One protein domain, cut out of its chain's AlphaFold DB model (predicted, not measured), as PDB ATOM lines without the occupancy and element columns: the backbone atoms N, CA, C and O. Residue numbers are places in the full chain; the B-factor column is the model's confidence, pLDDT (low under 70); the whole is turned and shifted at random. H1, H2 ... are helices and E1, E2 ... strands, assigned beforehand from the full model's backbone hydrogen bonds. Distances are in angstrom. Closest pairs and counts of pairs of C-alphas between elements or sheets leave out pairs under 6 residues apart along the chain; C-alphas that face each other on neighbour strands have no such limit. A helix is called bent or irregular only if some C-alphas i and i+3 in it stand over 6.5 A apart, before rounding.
ATOM      1  N   ILE A 834     115.943 123.588 107.220       90.81
ATOM      2  CA  ILE A 834     117.224 124.253 106.933       90.81
ATOM      3  C   ILE A 834     117.249 125.687 107.478       90.81
ATOM      4  O   ILE A 834     118.203 126.049 108.160       90.81
ATOM      5  N   ILE A 835     116.220 126.509 107.232       88.56
ATOM      6  CA  ILE A 835     116.190 127.894 107.740       88.56
ATOM      7  C   ILE A 835     116.088 127.891 109.271       88.56
ATOM      8  O   ILE A 835     115.188 127.268 109.835       88.56
ATOM      9  N   GLY A 836     117.002 128.601 109.938       82.94
ATOM     10  CA  GLY A 836     117.143 128.598 111.396       82.94
ATOM     11  C   GLY A 836     117.945 127.413 111.952       82.94
ATOM     12  O   GLY A 836     117.830 127.111 113.140       82.94
ATOM     13  N   LYS A 837     118.727 126.714 111.115       91.94
ATOM     14  CA  LYS A 837     119.648 125.632 111.515       91.94
ATOM     15  C   LYS A 837     121.103 125.999 111.249       91.94
ATOM     16  O   LYS A 837     121.397 126.777 110.339       91.94
ATOM     17  N   ARG A 838     122.016 125.438 112.037       94.25
ATOM     18  CA  ARG A 838     123.465 125.656 111.922       94.25
ATOM     19  C   ARG A 838     124.084 124.768 110.855       94.25
ATOM     20  O   ARG A 838     123.563 123.695 110.573       94.25
ATOM     21  N   ILE A 839     125.253 125.137 110.333       94.44
ATOM     22  CA  ILE A 839     126.038 124.230 109.478       94.44
ATOM     23  C   ILE A 839     126.413 122.955 110.259       94.44
ATOM     24  O   ILE A 839     126.273 121.858 109.725       94.44
ATOM     25  N   ALA A 840     126.802 123.090 111.532       94.00
ATOM     26  CA  ALA A 840     127.109 121.966 112.428       94.00
ATOM     27  C   ALA A 840     125.895 121.084 112.799       94.00
ATOM     28  O   ALA A 840     126.078 120.015 113.372       94.00
ATOM     29  N   ASP A 841     124.660 121.478 112.459       95.19
ATOM     30  CA  ASP A 841     123.494 120.593 112.620       95.19
ATOM     31  C   ASP A 841     123.415 119.535 111.489       95.19
ATOM     32  O   ASP A 841     122.601 118.614 111.561       95.19
ATOM     33  N   PHE A 842     124.271 119.627 110.456       96.19
ATOM     34  CA  PHE A 842     124.315 118.705 109.312       96.19
ATOM     35  C   PHE A 842     125.749 118.195 109.065       96.19
ATOM     36  O   PHE A 842     126.527 118.875 108.388       96.19
ATOM     37  N   PRO A 843     126.113 116.971 109.500       96.25
ATOM     38  CA  PRO A 843     127.490 116.464 109.413       96.25
ATOM     39  C   PRO A 843     128.123 116.513 108.010       96.25
ATOM     40  O   PRO A 843     129.322 116.756 107.869       96.25
ATOM     41  N   LEU A 844     127.325 116.339 106.948       94.88
ATOM     42  CA  LEU A 844     127.804 116.456 105.565       94.88
ATOM     43  C   LEU A 844     128.130 117.907 105.173       94.88
ATOM     44  O   LEU A 844     129.136 118.153 104.507       94.88
ATOM     45  N   LEU A 845     127.306 118.876 105.583       96.62
ATOM     46  CA  LEU A 845     127.553 120.289 105.286       96.62
ATOM     47  C   LEU A 845     128.696 120.827 106.153       96.62
ATOM     48  O   LEU A 845     129.529 121.576 105.648       96.62
ATOM     49  N   GLU A 846     128.808 120.381 107.404       97.56
ATOM     50  CA  GLU A 846     129.966 120.646 108.259       97.56
ATOM     51  C   GLU A 846     131.273 120.127 107.646       97.56
ATOM     52  O   GLU A 846     132.235 120.890 107.540       97.56
ATOM     53  N   LYS A 847     131.314 118.875 107.167       96.88
ATOM     54  CA  LYS A 847     132.480 118.325 106.453       96.88
ATOM     55  C   LYS A 847     132.870 119.207 105.263       96.88
ATOM     56  O   LYS A 847     134.017 119.640 105.153       96.88
ATOM     57  N   ILE A 848     131.904 119.530 104.403       96.12
ATOM     58  CA  ILE A 848     132.108 120.356 103.203       96.12
ATOM     59  C   ILE A 848     132.544 121.788 103.559       96.12
ATOM     60  O   ILE A 848     133.345 122.390 102.834       96.12
ATOM     61  N   TRP A 849     132.058 122.338 104.676       97.25
ATOM     62  CA  TRP A 849     132.480 123.631 105.213       97.25
ATOM     63  C   TRP A 849     133.918 123.582 105.728       97.25
ATOM     64  O   TRP A 849     134.734 124.405 105.317       97.25
ATOM     65  N   ASN A 850     134.266 122.587 106.543       96.69
ATOM     66  CA  ASN A 850     135.596 122.441 107.130       96.69
ATOM     67  C   ASN A 850     136.678 122.157 106.072       96.69
ATOM     68  O   ASN A 850     137.756 122.749 106.130       96.69
ATOM     69  N   GLU A 851     136.386 121.379 105.027       94.56
ATOM     70  CA  GLU A 851     137.286 121.255 103.870       94.56
ATOM     71  C   GLU A 851     137.425 122.556 103.060       94.56
ATOM     72  O   GLU A 851     138.473 122.842 102.474       94.56
ATOM     73  N   SER A 852     136.361 123.356 102.990       94.81
ATOM     74  CA  SER A 852     136.377 124.651 102.301       94.81
ATOM     75  C   SER A 852     137.137 125.707 103.106       94.81
ATOM     76  O   SER A 852     137.841 126.529 102.519       94.81
ATOM     77  N   ARG A 853     137.067 125.626 104.440       94.12
ATOM     78  CA  ARG A 853     137.867 126.391 105.400       94.12
ATOM     79  C   ARG A 853     139.339 126.023 105.267       94.12
ATOM     80  O   ARG A 853     140.155 126.923 105.121       94.12
ATOM     81  N   ALA A 854     139.673 124.729 105.238       92.25
ATOM     82  CA  ALA A 854     141.046 124.249 105.071       92.25
ATOM     83  C   ALA A 854     141.713 124.827 103.807       92.25
ATOM     84  O   ALA A 854     142.819 125.353 103.886       92.25
ATOM     85  N   MET A 855     141.008 124.831 102.667       85.31
ATOM     86  CA  MET A 855     141.495 125.454 101.424       85.31
ATOM     87  C   MET A 855     141.571 126.989 101.470       85.31
ATOM     88  O   MET A 855     142.344 127.581 100.722       85.31
ATOM     89  N   ALA A 856     140.750 127.651 102.289       86.50
ATOM     90  CA  ALA A 856     140.804 129.103 102.440       86.50
ATOM     91  C   ALA A 856     141.989 129.532 103.319       86.50
ATOM     92  O   ALA A 856     142.685 130.481 102.970       86.50
ATOM     93  N   VAL A 857     142.241 128.818 104.425       88.31
ATOM     94  CA  VAL A 857     143.310 129.149 105.387       88.31
ATOM     95  C   VAL A 857     144.686 128.592 105.007       88.31
ATOM     96  O   VAL A 857     145.683 128.992 105.596       88.31
ATOM     97  N   SER A 858     144.785 127.707 104.006       82.75
ATOM     98  CA  SER A 858     146.067 127.115 103.583       82.75
ATOM     99  C   SER A 858     147.063 128.119 102.991       82.75
ATOM    100  O   SER A 858     148.233 127.785 102.839       82.75
ATOM    101  N   SER A 859     146.612 129.324 102.622       72.81
ATOM    102  CA  SER A 859     147.475 130.422 102.161       72.81
ATOM    103  C   SER A 859     147.664 131.540 103.192       72.81
ATOM    104  O   SER A 859     148.569 132.356 103.034       72.81
ATOM    105  N   GLU A 860     146.832 131.599 104.237       82.00
ATOM    106  CA  GLU A 860     146.851 132.665 105.242       82.00
ATOM    107  C   GLU A 860     146.088 132.229 106.507       82.00
ATOM    108  O   GLU A 860     144.907 131.881 106.442       82.00
ATOM    109  N   ALA A 861     146.744 132.265 107.671       87.31
ATOM    110  CA  ALA A 861     146.120 131.905 108.945       87.31
ATOM    111  C   ALA A 861     145.010 132.898 109.347       87.31
ATOM    112  O   ALA A 861     145.110 134.097 109.085       87.31
ATOM    113  N   LEU A 862     143.964 132.405 110.021       85.62
ATOM    114  CA  LEU A 862     142.836 133.223 110.478       85.62
ATOM    115  C   LEU A 862     143.283 134.282 111.501       85.62
ATOM    116  O   LEU A 862     143.967 133.962 112.468       85.62
ATOM    117  N   SER A 863     142.876 135.535 111.288       81.00
ATOM    118  CA  SER A 863     143.226 136.689 112.124       81.00
ATOM    119  C   SER A 863     142.119 137.767 112.143       81.00
ATOM    120  O   SER A 863     141.248 137.775 111.259       81.00
ATOM    121  N   PRO A 864     142.160 138.738 113.083       67.38
ATOM    122  CA  PRO A 864     141.186 139.834 113.163       67.38
ATOM    123  C   PRO A 864     141.098 140.720 111.910       67.38
ATOM    124  O   PRO A 864     140.098 141.406 111.716       67.38
ATOM    125  N   THR A 865     142.128 140.741 111.058       72.75
ATOM    126  CA  THR A 865     142.173 141.590 109.854       72.75
ATOM    127  C   THR A 865     141.740 140.857 108.584       72.75
ATOM    128  O   THR A 865     141.287 141.502 107.638       72.75
ATOM    129  N   ASN A 866     141.826 139.522 108.553       80.25
ATOM    130  CA  ASN A 866     141.536 138.719 107.360       80.25
ATOM    131  C   ASN A 866     140.299 137.813 107.479       80.25
ATOM    132  O   ASN A 866     139.874 137.271 106.455       80.25
ATOM    133  N   TYR A 867     139.664 137.685 108.655       80.88
ATOM    134  CA  TYR A 867     138.515 136.784 108.843       80.88
ATOM    135  C   TYR A 867     137.410 136.987 107.795       80.88
ATOM    136  O   TYR A 867     136.824 136.012 107.334       80.88
ATOM    137  N   LYS A 868     137.155 138.227 107.348       82.06
ATOM    138  CA  LYS A 868     136.172 138.504 106.286       82.06
ATOM    139  C   LYS A 868     136.615 137.935 104.933       82.06
ATOM    140  O   LYS A 868     135.811 137.290 104.266       82.06
ATOM    141  N   LYS A 869     137.879 138.138 104.541       88.19
ATOM    142  CA  LYS A 869     138.478 137.587 103.308       88.19
ATOM    143  C   LYS A 869     138.396 136.059 103.314       88.19
ATOM    144  O   LYS A 869     137.957 135.463 102.333       88.19
ATOM    145  N   LEU A 870     138.767 135.440 104.434       87.50
ATOM    146  CA  LEU A 870     138.736 133.989 104.608       87.50
ATOM    147  C   LEU A 870     137.301 133.444 104.686       87.50
ATOM    148  O   LEU A 870     137.044 132.374 104.141       87.50
ATOM    149  N   TYR A 871     136.350 134.180 105.269       90.94
ATOM    150  CA  TYR A 871     134.928 133.822 105.274       90.94
ATOM    151  C   TYR A 871     134.322 133.892 103.871       90.94
ATOM    152  O   TYR A 871     133.696 132.931 103.426       90.94
ATOM    153  N   ASP A 872     134.561 134.981 103.134       89.94
ATOM    154  CA  ASP A 872     134.127 135.114 101.742       89.94
ATOM    155  C   ASP A 872     134.728 133.999 100.865       89.94
ATOM    156  O   ASP A 872     134.008 133.388 100.073       89.94
ATOM    157  N   ALA A 873     136.013 133.666 101.043       90.00
ATOM    158  CA  ALA A 873     136.666 132.557 100.346       90.00
ATOM    159  C   ALA A 873     136.077 131.184 100.728       90.00
ATOM    160  O   ALA A 873     135.745 130.398  99.835       90.00
ATOM    161  N   THR A 874     135.886 130.921 102.026       93.88
ATOM    162  CA  THR A 874     135.321 129.669 102.563       93.88
ATOM    163  C   THR A 874     133.897 129.458 102.064       93.88
ATOM    164  O   THR A 874     133.615 128.436 101.446       93.88
ATOM    165  N   ARG A 875     133.016 130.456 102.220       94.06
ATOM    166  CA  ARG A 875     131.632 130.428 101.723       94.06
ATOM    167  C   ARG A 875     131.580 130.199 100.212       94.06
ATOM    168  O   ARG A 875     130.774 129.406  99.726       94.06
ATOM    169  N   ASN A 876     132.450 130.865  99.453       91.19
ATOM    170  CA  ASN A 876     132.499 130.697  98.003       91.19
ATOM    171  C   ASN A 876     133.079 129.326  97.597       91.19
ATOM    172  O   ASN A 876     132.755 128.833  96.522       91.19
ATOM    173  N   ALA A 877     133.930 128.684  98.404       92.19
ATOM    174  CA  ALA A 877     134.372 127.299  98.202       92.19
ATOM    175  C   ALA A 877     133.291 126.271  98.596       92.19
ATOM    176  O   ALA A 877     133.036 125.346  97.826       92.19
ATOM    177  N   PHE A 878     132.585 126.496  99.705       95.75
ATOM    178  CA  PHE A 878     131.472 125.683 100.205       95.75
ATOM    179  C   PHE A 878     130.355 125.535  99.162       95.75
ATOM    180  O   PHE A 878     130.067 124.424  98.717       95.75
ATOM    181  N   TRP A 879     129.809 126.646  98.651       93.56
ATOM    182  CA  TRP A 879     128.775 126.585  97.609       93.56
ATOM    183  C   TRP A 879     129.288 126.006  96.281       93.56
ATOM    184  O   TRP A 879     128.517 125.384  95.549       93.56
ATOM    185  N   ARG A 880     130.588 126.135  95.968       91.12
ATOM    186  CA  ARG A 880     131.206 125.462  94.807       91.12
ATOM    187  C   ARG A 880     131.295 123.944  94.987       91.12
ATOM    188  O   ARG A 880     131.022 123.241  94.020       91.12
ATOM    189  N   ARG A 881     131.630 123.438  96.183       92.19
ATOM    190  CA  ARG A 881     131.583 121.997  96.503       92.19
ATOM    191  C   ARG A 881     130.153 121.462  96.412       92.19
ATOM    192  O   ARG A 881     129.923 120.491  95.700       92.19
ATOM    193  N   ILE A 882     129.186 122.137  97.039       93.31
ATOM    194  CA  ILE A 882     127.769 121.734  96.995       93.31
ATOM    195  C   ILE A 882     127.247 121.708  95.553       93.31
ATOM    196  O   ILE A 882     126.576 120.763  95.162       93.31
ATOM    197  N   THR A 883     127.596 122.685  94.710       90.06
ATOM    198  CA  THR A 883     127.176 122.703  93.292       90.06
ATOM    199  C   THR A 883     128.026 121.829  92.355       90.06
ATOM    200  O   THR A 883     127.754 121.786  91.155       90.06
ATOM    201  N   ALA A 884     129.029 121.094  92.852       89.44
ATOM    202  CA  ALA A 884     129.864 120.222  92.023       89.44
ATOM    203  C   ALA A 884     129.139 118.925  91.616       89.44
ATOM    204  O   ALA A 884     128.334 118.370  92.369       89.44
ATOM    205  N   ASN A 885     129.457 118.378  90.439       88.44
ATOM    206  CA  ASN A 885     128.914 117.092  89.978       88.44
ATOM    207  C   ASN A 885     129.678 115.884  90.568       88.44
ATOM    208  O   ASN A 885     130.051 114.960  89.851       88.44
ATOM    209  N   THR A 886     129.940 115.908  91.876       92.00
ATOM    210  CA  THR A 886     130.540 114.804  92.643       92.00
ATOM    211  C   THR A 886     129.456 114.049  93.428       92.00
ATOM    212  O   THR A 886     128.365 114.596  93.619       92.00
ATOM    213  N   PRO A 887     129.706 112.817  93.913       94.12
ATOM    214  CA  PRO A 887     128.761 112.110  94.788       94.12
ATOM    215  C   PRO A 887     128.434 112.909  96.058       94.12
ATOM    216  O   PRO A 887     127.270 113.061  96.413       94.12
ATOM    217  N   GLU A 888     129.456 113.508  96.673       92.00
ATOM    218  CA  GLU A 888     129.320 114.404  97.825       92.00
ATOM    219  C   GLU A 888     128.486 115.653  97.502       92.00
ATOM    220  O   GLU A 888     127.557 115.973  98.237       92.00
ATOM    221  N   GLY A 889     128.751 116.323  96.374       91.44
ATOM    222  CA  GLY A 889     127.963 117.476  95.938       91.44
ATOM    223  C   GLY A 889     126.501 117.111  95.667       91.44
ATOM    224  O   GLY A 889     125.608 117.873  96.018       91.44
ATOM    225  N   LYS A 890     126.226 115.927  95.100       92.25
ATOM    226  CA  LYS A 890     124.856 115.413  94.920       92.25
ATOM    227  C   LYS A 890     124.152 115.197  96.264       92.25
ATOM    228  O   LYS A 890     123.057 115.717  96.447       92.25
ATOM    229  N   ALA A 891     124.791 114.501  97.206       92.94
ATOM    230  CA  ALA A 891     124.236 114.271  98.541       92.94
ATOM    231  C   ALA A 891     124.028 115.582  99.326       92.94
ATOM    232  O   ALA A 891     123.025 115.745 100.015       92.94
ATOM    233  N   ALA A 892     124.931 116.552  99.173       93.50
ATOM    234  CA  ALA A 892     124.816 117.853  99.818       93.50
ATOM    235  C   ALA A 892     123.715 118.736  99.213       93.50
ATOM    236  O   ALA A 892     123.138 119.538  99.939       93.50
ATOM    237  N   ARG A 893     123.402 118.596  97.914       92.38
ATOM    238  CA  ARG A 893     122.239 119.265  97.306       92.38
ATOM    239  C   ARG A 893     120.921 118.674  97.786       92.38
ATOM    240  O   ARG A 893     120.052 119.460  98.143       92.38
ATOM    241  N   ALA A 894     120.826 117.347  97.909       92.38
ATOM    242  CA  ALA A 894     119.613 116.667  98.370       92.38
ATOM    243  C   ALA A 894     119.067 117.253  99.687       92.38
ATOM    244  O   ALA A 894     117.882 117.534  99.777       92.38
ATOM    245  N   ILE A 895     119.939 117.585 100.648       93.06
ATOM    246  CA  ILE A 895     119.570 118.244 101.920       93.06
ATOM    247  C   ILE A 895     118.778 119.561 101.708       93.06
ATOM    248  O   ILE A 895     117.837 119.871 102.447       93.06
ATOM    249  N   PHE A 896     119.133 120.342 100.685       93.81
ATOM    250  CA  PHE A 896     118.415 121.559 100.300       93.81
ATOM    251  C   PHE A 896     117.195 121.240  99.419       93.81
ATOM    252  O   PHE A 896     116.116 121.783  99.665       93.81
ATOM    253  N   ASP A 897     117.329 120.334  98.446       90.19
ATOM    254  CA  ASP A 897     116.257 119.949  97.519       90.19
ATOM    255  C   ASP A 897     115.059 119.324  98.277       90.19
ATOM    256  O   ASP A 897     113.903 119.686  98.032       90.19
ATOM    257  N   ASP A 898     115.314 118.491  99.291       88.25
ATOM    258  CA  ASP A 898     114.319 117.928 100.217       88.25
ATOM    259  C   ASP A 898     113.558 119.029 100.964       88.25
ATOM    260  O   ASP A 898     112.335 118.961 101.097       88.25
ATOM    261  N   SER A 899     114.254 120.105 101.347       88.31
ATOM    262  CA  SER A 899     113.674 121.303 101.971       88.31
ATOM    263  C   SER A 899     112.892 122.192 100.983       88.31
ATOM    264  O   SER A 899     112.219 123.140 101.392       88.31
ATOM    265  N   GLY A 900     112.920 121.892  99.679       88.19
ATOM    266  CA  GLY A 900     112.325 122.708  98.609       88.19
ATOM    267  C   GLY A 900     113.229 123.847  98.123       88.19
ATOM    268  O   GLY A 900     112.749 124.825  97.548       88.19
ATOM    269  N   MET A 901     114.537 123.749  98.374       90.62
ATOM    270  CA  MET A 901     115.537 124.735  97.981       90.62
ATOM    271  C   MET A 901     116.466 124.167  96.905       90.62
ATOM    272  O   MET A 901     117.361 123.384  97.186       90.62
ATOM    273  N   GLY A 902     116.289 124.624  95.672       87.69
ATOM    274  CA  GLY A 902     117.080 124.208  94.518       87.69
ATOM    275  C   GLY A 902     118.208 125.180  94.168       87.69
ATOM    276  O   GLY A 902     118.233 126.349  94.572       87.69
ATOM    277  N   PHE A 903     119.136 124.703  93.343       87.44
ATOM    278  CA  PHE A 903     120.257 125.486  92.826       87.44
ATOM    279  C   PHE A 903     119.947 126.013  91.425       87.44
ATOM    280  O   PHE A 903     119.259 125.376  90.635       87.44
ATOM    281  N   ALA A 904     120.443 127.208  91.098       71.12
ATOM    282  CA  ALA A 904     120.256 127.758  89.759       71.12
ATOM    283  C   ALA A 904     121.156 127.026  88.752       71.12
ATOM    284  O   ALA A 904     122.376 127.004  88.921       71.12
ATOM    285  N   GLU A 905     120.561 126.487  87.690       58.09
ATOM    286  CA  GLU A 905     121.291 125.804  86.621       58.09
ATOM    287  C   GLU A 905     122.427 126.683  86.060       58.09
ATOM    288  O   GLU A 905     122.301 127.906  85.912       58.09
ATOM    289  N   GLY A 906     123.596 126.068  85.856       56.53
ATOM    290  CA  GLY A 906     124.832 126.742  85.448       56.53
ATOM    291  C   GLY A 906     125.465 127.699  86.476       56.53
ATOM    292  O   GLY A 906     126.521 128.263  86.190       56.53
ATOM    293  N   LYS A 907     124.879 127.920  87.667       59.78
ATOM    294  CA  LYS A 907     125.320 128.973  88.607       59.78
ATOM    295  C   LYS A 907     125.758 128.404  89.959       59.78
ATOM    296  O   LYS A 907     124.945 127.979  90.773       59.78
ATOM    297  N   ARG A 908     127.064 128.506  90.226       66.00
ATOM    298  CA  ARG A 908     127.764 128.081  91.458       66.00
ATOM    299  C   ARG A 908     127.478 129.008  92.658       66.00
ATOM    300  O   ARG A 908     128.395 129.614  93.207       66.00
ATOM    301  N   GLY A 909     126.204 129.195  92.997       77.75
ATOM    302  CA  GLY A 909     125.735 130.075  94.073       77.75
ATOM    303  C   GLY A 909     124.978 129.331  95.174       77.75
ATOM    304  O   GLY A 909     124.825 128.114  95.117       77.75
ATOM    305  N   ALA A 910     124.491 130.084  96.162       88.56
ATOM    306  CA  ALA A 910     123.675 129.550  97.247       88.56
ATOM    307  C   ALA A 910     122.332 128.975  96.764       88.56
ATOM    308  O   ALA A 910     121.798 129.392  95.726       88.56
ATOM    309  N   ALA A 911     121.792 128.043  97.554       90.94
ATOM    310  CA  ALA A 911     120.466 127.468  97.358       90.94
ATOM    311  C   ALA A 911     119.374 128.553  97.374       90.94
ATOM    312  O   ALA A 911     119.538 129.627  97.966       90.94
ATOM    313  N   ARG A 912     118.245 128.288  96.712       90.12
ATOM    314  CA  ARG A 912     117.083 129.183  96.698       90.12
ATOM    315  C   ARG A 912     115.796 128.386  96.801       90.12
ATOM    316  O   ARG A 912     115.673 127.366  96.130       90.12
ATOM    317  N   LEU A 913     114.833 128.885  97.567       89.25
ATOM    318  CA  LEU A 913     113.469 128.356  97.597       89.25
ATOM    319  C   LEU A 913     112.893 128.340  96.166       89.25
ATOM    320  O   LEU A 913     112.941 129.366  95.478       89.25
ATOM    321  N   GLN A 914     112.432 127.175  95.704       86.56
ATOM    322  CA  GLN A 914     111.827 126.998  94.374       86.56
ATOM    323  C   GLN A 914     110.309 127.181  94.421       86.56
ATOM    324  O   GLN A 914     109.735 127.331  95.496       86.56
ATOM    325  N   ASP A 915     109.684 127.210  93.242       80.31
ATOM    326  CA  ASP A 915     108.223 127.237  93.046       80.31
ATOM    327  C   ASP A 915     107.505 128.433  93.703       80.31
ATOM    328  O   ASP A 915     106.291 128.450  93.891       80.31
ATOM    329  N   VAL A 916     108.276 129.475  94.029       75.06
ATOM    330  CA  VAL A 916     107.804 130.723  94.632       75.06
ATOM    331  C   VAL A 916     107.078 131.571  93.592       75.06
ATOM    332  O   VAL A 916     107.602 131.818  92.504       75.06
ATOM    333  N   GLU A 917     105.891 132.062  93.950       67.06
ATOM    334  CA  GLU A 917     105.039 132.829  93.044       67.06
ATOM    335  C   GLU A 917     105.719 134.068  92.430       67.06
ATOM    336  O   GLU A 917     106.471 134.813  93.069       67.06
ATOM    337  N   GLY A 918     105.359 134.340  91.170       61.94
ATOM    338  CA  GLY A 918     105.818 135.511  90.430       61.94
ATOM    339  C   GLY A 918     105.544 136.821  91.177       61.94
ATOM    340  O   GLY A 918     104.414 137.099  91.592       61.94
ATOM    341  N   GLY A 919     106.599 137.630  91.321       65.69
ATOM    342  CA  GLY A 919     106.590 138.941  91.982       65.69
ATOM    343  C   GLY A 919     107.508 139.045  93.206       65.69
ATOM    344  O   GLY A 919     107.907 140.154  93.556       65.69
ATOM    345  N   ILE A 920     107.885 137.919  93.820       70.62
ATOM    346  CA  ILE A 920     108.745 137.882  95.015       70.62
ATOM    347  C   ILE A 920     110.217 138.153  94.651       70.62
ATOM    348  O   ILE A 920     110.717 137.712  93.611       70.62
ATOM    349  N   LYS A 921     110.941 138.900  95.498       73.12
ATOM    350  CA  LYS A 921     112.331 139.296  95.206       73.12
ATOM    351  C   LYS A 921     113.284 138.121  95.410       73.12
ATOM    352  O   LYS A 921     113.257 137.458  96.438       73.12
ATOM    353  N   ARG A 922     114.247 137.937  94.498       74.81
ATOM    354  CA  ARG A 922     115.258 136.861  94.596       74.81
ATOM    355  C   ARG A 922     116.048 136.853  95.919       74.81
ATOM    356  O   ARG A 922     116.513 135.794  96.324       74.81
ATOM    357  N   ALA A 923     116.235 137.997  96.576       68.69
ATOM    358  CA  ALA A 923     116.922 138.062  97.869       68.69
ATOM    359  C   ALA A 923     116.085 137.465  99.020       68.69
ATOM    360  O   ALA A 923     116.644 136.799  99.884       68.69
ATOM    361  N   GLU A 924     114.758 137.612  98.968       73.69
ATOM    362  CA  GLU A 924     113.799 137.043  99.932       73.69
ATOM    363  C   GLU A 924     113.683 135.507  99.794       73.69
ATOM    364  O   GLU A 924     113.143 134.846 100.671       73.69
ATOM    365  N   THR A 925     114.218 134.920  98.712       82.88
ATOM    366  CA  THR A 925     114.203 133.466  98.443       82.88
ATOM    367  C   THR A 925     115.584 132.811  98.409       82.88
ATOM    368  O   THR A 925     115.674 131.604  98.194       82.88
ATOM    369  N   THR A 926     116.675 133.567  98.589       88.00
ATOM    370  CA  THR A 926     118.050 133.033  98.525       88.00
ATOM    371  C   THR A 926     118.595 132.750  99.917       88.00
ATOM    372  O   THR A 926     118.523 133.615 100.786       88.00
ATOM    373  N   VAL A 927     119.185 131.567 100.103       89.44
ATOM    374  CA  VAL A 927     119.821 131.168 101.360       89.44
ATOM    375  C   VAL A 927     121.092 131.986 101.602       89.44
ATOM    376  O   VAL A 927     121.953 132.118 100.728       89.44
ATOM    377  N   SER A 928     121.201 132.521 102.809       87.25
ATOM    378  CA  SER A 928     122.364 133.188 103.381       87.25
ATOM    379  C   SER A 928     123.022 132.294 104.435       87.25
ATOM    380  O   SER A 928     122.461 131.285 104.860       87.25
ATOM    381  N   LEU A 929     124.216 132.693 104.861       89.50
ATOM    382  CA  LEU A 929     124.890 132.173 106.043       89.50
ATOM    383  C   LEU A 929     125.194 133.363 106.952       89.50
ATOM    384  O   LEU A 929     125.978 134.237 106.561       89.50
ATOM    385  N   ASP A 930     124.551 133.401 108.116       82.19
ATOM    386  CA  ASP A 930     124.727 134.457 109.115       82.19
ATOM    387  C   ASP A 930     125.362 133.932 110.411       82.19
ATOM    388  O   ASP A 930     125.417 132.723 110.649       82.19
ATOM    389  N   HIS A 931     125.910 134.840 111.219       83.50
ATOM    390  CA  HIS A 931     126.724 134.514 112.392       83.50
ATOM    391  C   HIS A 931     125.943 134.688 113.696       83.50
ATOM    392  O   HIS A 931     125.627 135.813 114.069       83.50
ATOM    393  N   ILE A 932     125.710 133.588 114.423       73.31
ATOM    394  CA  ILE A 932     124.953 133.576 115.694       73.31
ATOM    395  C   ILE A 932     125.621 134.484 116.735       73.31
ATOM    396  O   ILE A 932     124.969 135.310 117.372       73.31
ATOM    397  N   GLN A 933     126.938 134.355 116.886       65.38
ATOM    398  CA  GLN A 933     127.783 135.308 117.591       65.38
ATOM    399  C   GLN A 933     128.487 136.179 116.552       65.38
ATOM    400  O   GLN A 933     129.338 135.701 115.798       65.38
ATOM    401  N   GLU A 934     128.131 137.467 116.521       66.81
ATOM    402  CA  GLU A 934     128.699 138.468 115.612       66.81
ATOM    403  C   GLU A 934     130.235 138.467 115.712       66.81
ATOM    404  O   GLU A 934     130.835 138.921 116.690       66.81
ATOM    405  N   LYS A 935     130.859 137.969 114.643       49.16
ATOM    406  CA  LYS A 935     132.306 137.848 114.386       49.16
ATOM    407  C   LYS A 935     133.114 139.140 114.559       49.16
ATOM    408  O   LYS A 935     134.335 139.085 114.638       49.16
ATOM    409  N   ALA A 936     132.450 140.295 114.561       45.59
ATOM    410  CA  ALA A 936     133.082 141.594 114.774       45.59
ATOM    411  C   ALA A 936     133.304 141.937 116.262       45.59
ATOM    412  O   ALA A 936     134.003 142.907 116.544       45.59
ATOM    413  N   ILE A 937     132.714 141.185 117.203       43.97
ATOM    414  CA  ILE A 937     132.759 141.464 118.647       43.97
ATOM    415  C   ILE A 937     133.861 140.643 119.324       43.97
ATOM    416  O   ILE A 937     133.851 139.417 119.254       43.97
ATOM    417  N   GLY A 938     134.772 141.310 120.041       54.59
ATOM    418  CA  GLY A 938     135.805 140.649 120.848       54.59
ATOM    419  C   GLY A 938     136.628 139.643 120.037       54.59
ATOM    420  O   GLY A 938     137.044 139.942 118.920       54.59
ATOM    421  N   ASP A 939     136.818 138.442 120.583       67.88
ATOM    422  CA  ASP A 939     137.519 137.338 119.917       67.88
ATOM    423  C   ASP A 939     136.630 136.457 119.015       67.88
ATOM    424  O   ASP A 939     137.095 135.467 118.451       67.88
ATOM    425  N   ASN A 940     135.371 136.842 118.768       67.44
ATOM    426  CA  ASN A 940     134.450 136.078 117.911       67.44
ATOM    427  C   ASN A 940     134.907 135.997 116.439       67.44
ATOM    428  O   ASN A 940     134.352 135.216 115.664       67.44
ATOM    429  N   TRP A 941     135.939 136.748 116.036       76.38
ATOM    430  CA  TRP A 941     136.616 136.574 114.746       76.38
ATOM    431  C   TRP A 941     137.227 135.167 114.601       76.38
ATOM    432  O   TRP A 941     137.300 134.646 113.489       76.38
ATOM    433  N   GLN A 942     137.595 134.514 115.712       81.94
ATOM    434  CA  GLN A 942     138.037 133.115 115.747       81.94
ATOM    435  C   GLN A 942     136.889 132.167 115.347       81.94
ATOM    436  O   GLN A 942     137.089 131.200 114.610       81.94
ATOM    437  N   LEU A 943     135.661 132.516 115.748       85.38
ATOM    438  CA  LEU A 943     134.413 131.825 115.411       85.38
ATOM    439  C   LEU A 943     133.849 132.230 114.032       85.38
ATOM    440  O   LEU A 943     132.766 131.787 113.650       85.38
ATOM    441  N   ALA A 944     134.547 133.062 113.248       84.00
ATOM    442  CA  ALA A 944     134.056 133.513 111.941       84.00
ATOM    443  C   ALA A 944     133.973 132.384 110.894       84.00
ATOM    444  O   ALA A 944     133.210 132.496 109.932       84.00
ATOM    445  N   LEU A 945     134.752 131.310 111.074       91.38
ATOM    446  CA  LEU A 945     134.768 130.117 110.215       91.38
ATOM    447  C   LEU A 945     134.252 128.859 110.937       91.38
ATOM    448  O   LEU A 945     134.446 127.749 110.438       91.38
ATOM    449  N   ASP A 946     133.642 129.016 112.111       92.69
ATOM    450  CA  ASP A 946     133.106 127.917 112.914       92.69
ATOM    451  C   ASP A 946     131.709 127.497 112.402       92.69
ATOM    452  O   ASP A 946     130.795 128.328 112.399       92.69
ATOM    453  N   PRO A 947     131.506 126.235 111.964       91.75
ATOM    454  CA  PRO A 947     130.200 125.744 111.518       91.75
ATOM    455  C   PRO A 947     129.130 125.736 112.626       91.75
ATOM    456  O   PRO A 947     127.940 125.766 112.304       91.75
ATOM    457  N   ALA A 948     129.508 125.740 113.910       92.12
ATOM    458  CA  ALA A 948     128.576 125.872 115.033       92.12
ATOM    459  C   ALA A 948     128.132 127.328 115.279       92.12
ATOM    460  O   ALA A 948     127.102 127.554 115.915       92.12
ATOM    461  N   ASN A 949     128.864 128.307 114.739       90.19
ATOM    462  CA  ASN A 949     128.535 129.732 114.816       90.19
ATOM    463  C   ASN A 949     127.794 130.258 113.566       90.19
ATOM    464  O   ASN A 949     127.488 131.447 113.481       90.19
ATOM    465  N   LEU A 950     127.527 129.396 112.581       90.44
ATOM    466  CA  LEU A 950     126.976 129.758 111.274       90.44
ATOM    467  C   LEU A 950     125.592 129.148 111.061       90.44
ATOM    468  O   LEU A 950     125.460 127.928 111.093       90.44
ATOM    469  N   MET A 951     124.590 129.988 110.794       90.19
ATOM    470  CA  MET A 951     123.183 129.612 110.627       90.19
ATOM    471  C   MET A 951     122.669 129.927 109.216       90.19
ATOM    472  O   MET A 951     123.030 130.948 108.628       90.19
ATOM    473  N   PHE A 952     121.815 129.061 108.666       91.50
ATOM    474  CA  PHE A 952     121.130 129.302 107.397       91.50
ATOM    475  C   PHE A 952     119.911 130.214 107.595       91.50
ATOM    476  O   PHE A 952     118.989 129.876 108.337       91.50
ATOM    477  N   GLU A 953     119.864 131.329 106.869       86.12
ATOM    478  CA  GLU A 953     118.719 132.256 106.829       86.12
ATOM    479  C   GLU A 953     118.337 132.614 105.384       86.12
ATOM    480  O   GLU A 953     119.017 132.212 104.443       86.12
ATOM    481  N   PHE A 954     117.274 133.397 105.174       83.69
ATOM    482  CA  PHE A 954     117.055 134.079 103.893       83.69
ATOM    483  C   PHE A 954     117.843 135.394 103.841       83.69
ATOM    484  O   PHE A 954     117.923 136.119 104.824       83.69
ATOM    485  N   ALA A 955     118.395 135.750 102.677       74.56
ATOM    486  CA  ALA A 955     119.204 136.964 102.508       74.56
ATOM    487  C   ALA A 955     118.414 138.287 102.652       74.56
ATOM    488  O   ALA A 955     119.016 139.360 102.700       74.56
ATOM    489  N   MET A 956     117.081 138.214 102.724       66.25
ATOM    490  CA  MET A 956     116.193 139.240 103.277       66.25
ATOM    491  C   MET A 956     115.069 138.538 104.065       66.25
ATOM    492  O   MET A 956     114.122 138.070 103.430       66.25
ATOM    493  N   PRO A 957     115.145 138.432 105.405       55.44
ATOM    494  CA  PRO A 957     114.029 137.936 106.208       55.44
ATOM    495  C   PRO A 957     112.886 138.967 106.235       55.44
ATOM    496  O   PRO A 957     113.128 140.177 106.268       55.44
ATOM    497  N   ASN A 958     111.632 138.504 106.207       49.38
ATOM    498  CA  ASN A 958     110.463 139.388 106.152       49.38
ATOM    499  C   ASN A 958     110.199 140.023 107.527       49.38
ATOM    500  O   ASN A 958     109.650 139.387 108.421       49.38
TER     501      ASN A 958
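AT A GLANCE: This is residues 834 to 958 of the 973 residues of an uncharacterized protein of Novosphingobium sp. 9U (UniProt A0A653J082). A short two-stranded ribbon, E1 and E2, lies near the middle, and beside it helix H2 is the hub of four helices: H1 packs on it and crosses it steeply, H3 makes a corner at its last residues and the short H4 packs on its first half. A long unnamed stretch, residues 899 to 926, loops out between H3 and the ribbon. The printed part has 125 residues, mostly helix by class but with under half in named elements, in the order H1 H2 H3 E1 H4 E2, the sheet antiparallel. It is compact, radius of gyration of the C-alphas 14.5 A, spanning 43 by 34 by 24 A.

HOW THE PARTS SIT: E1, residues 927 to 931, and E2, residues 950 to 954, are antiparallel at 139 degrees; N 928 and O 953 are 2.7 A apart, within hydrogen-bond range. H2, residues 867 to 882, is apart from E1, but only just, at 8.2 A. H2 touches H1, residues 843 to 857, at a steep tilt of 49 degrees, opposite ways; the closest C-alphas, of Arg 853 and Thr 874, are 5.0 A apart. With residues 881 to 882 alone H2 touches H3, residues 887 to 898, about perpendicular at 87 degrees; the closest C-alphas, of Ile 882 and Gly 889, are 4.4 A apart. With residues 867 to 874 alone it touches H4, residues 942 to 945; the closest C-alphas, of Tyr 871 and Leu 945, are 6.2 A apart. Every O i to N i+4 pair is within hydrogen-bond range in H1, 11 of 12 in H2 and 6 of 8 in H3; H4 is too short for such a pair.

IN THESE COORDINATES: H1 begins at C-alpha 843 (127.490, 116.464, 109.413) and is 20.7 A long, H2 22.0 A and H3 16.5 A. E1 is 13.4 A long; E2, 13.1 A, ends at C-alpha 954 (117.055, 134.079, 103.893). H4 is irregular, 7.1 A from C-alpha 942 to 945.

THE WHOLE: The C-alphas farthest apart, of Ala 861 and Gly 918, are 44.5 A apart. The printed part has no cut, and the H3 to E1 link is long. Confidence is under 70 at 20 residues, among them 905 to 908 and 933 to 940.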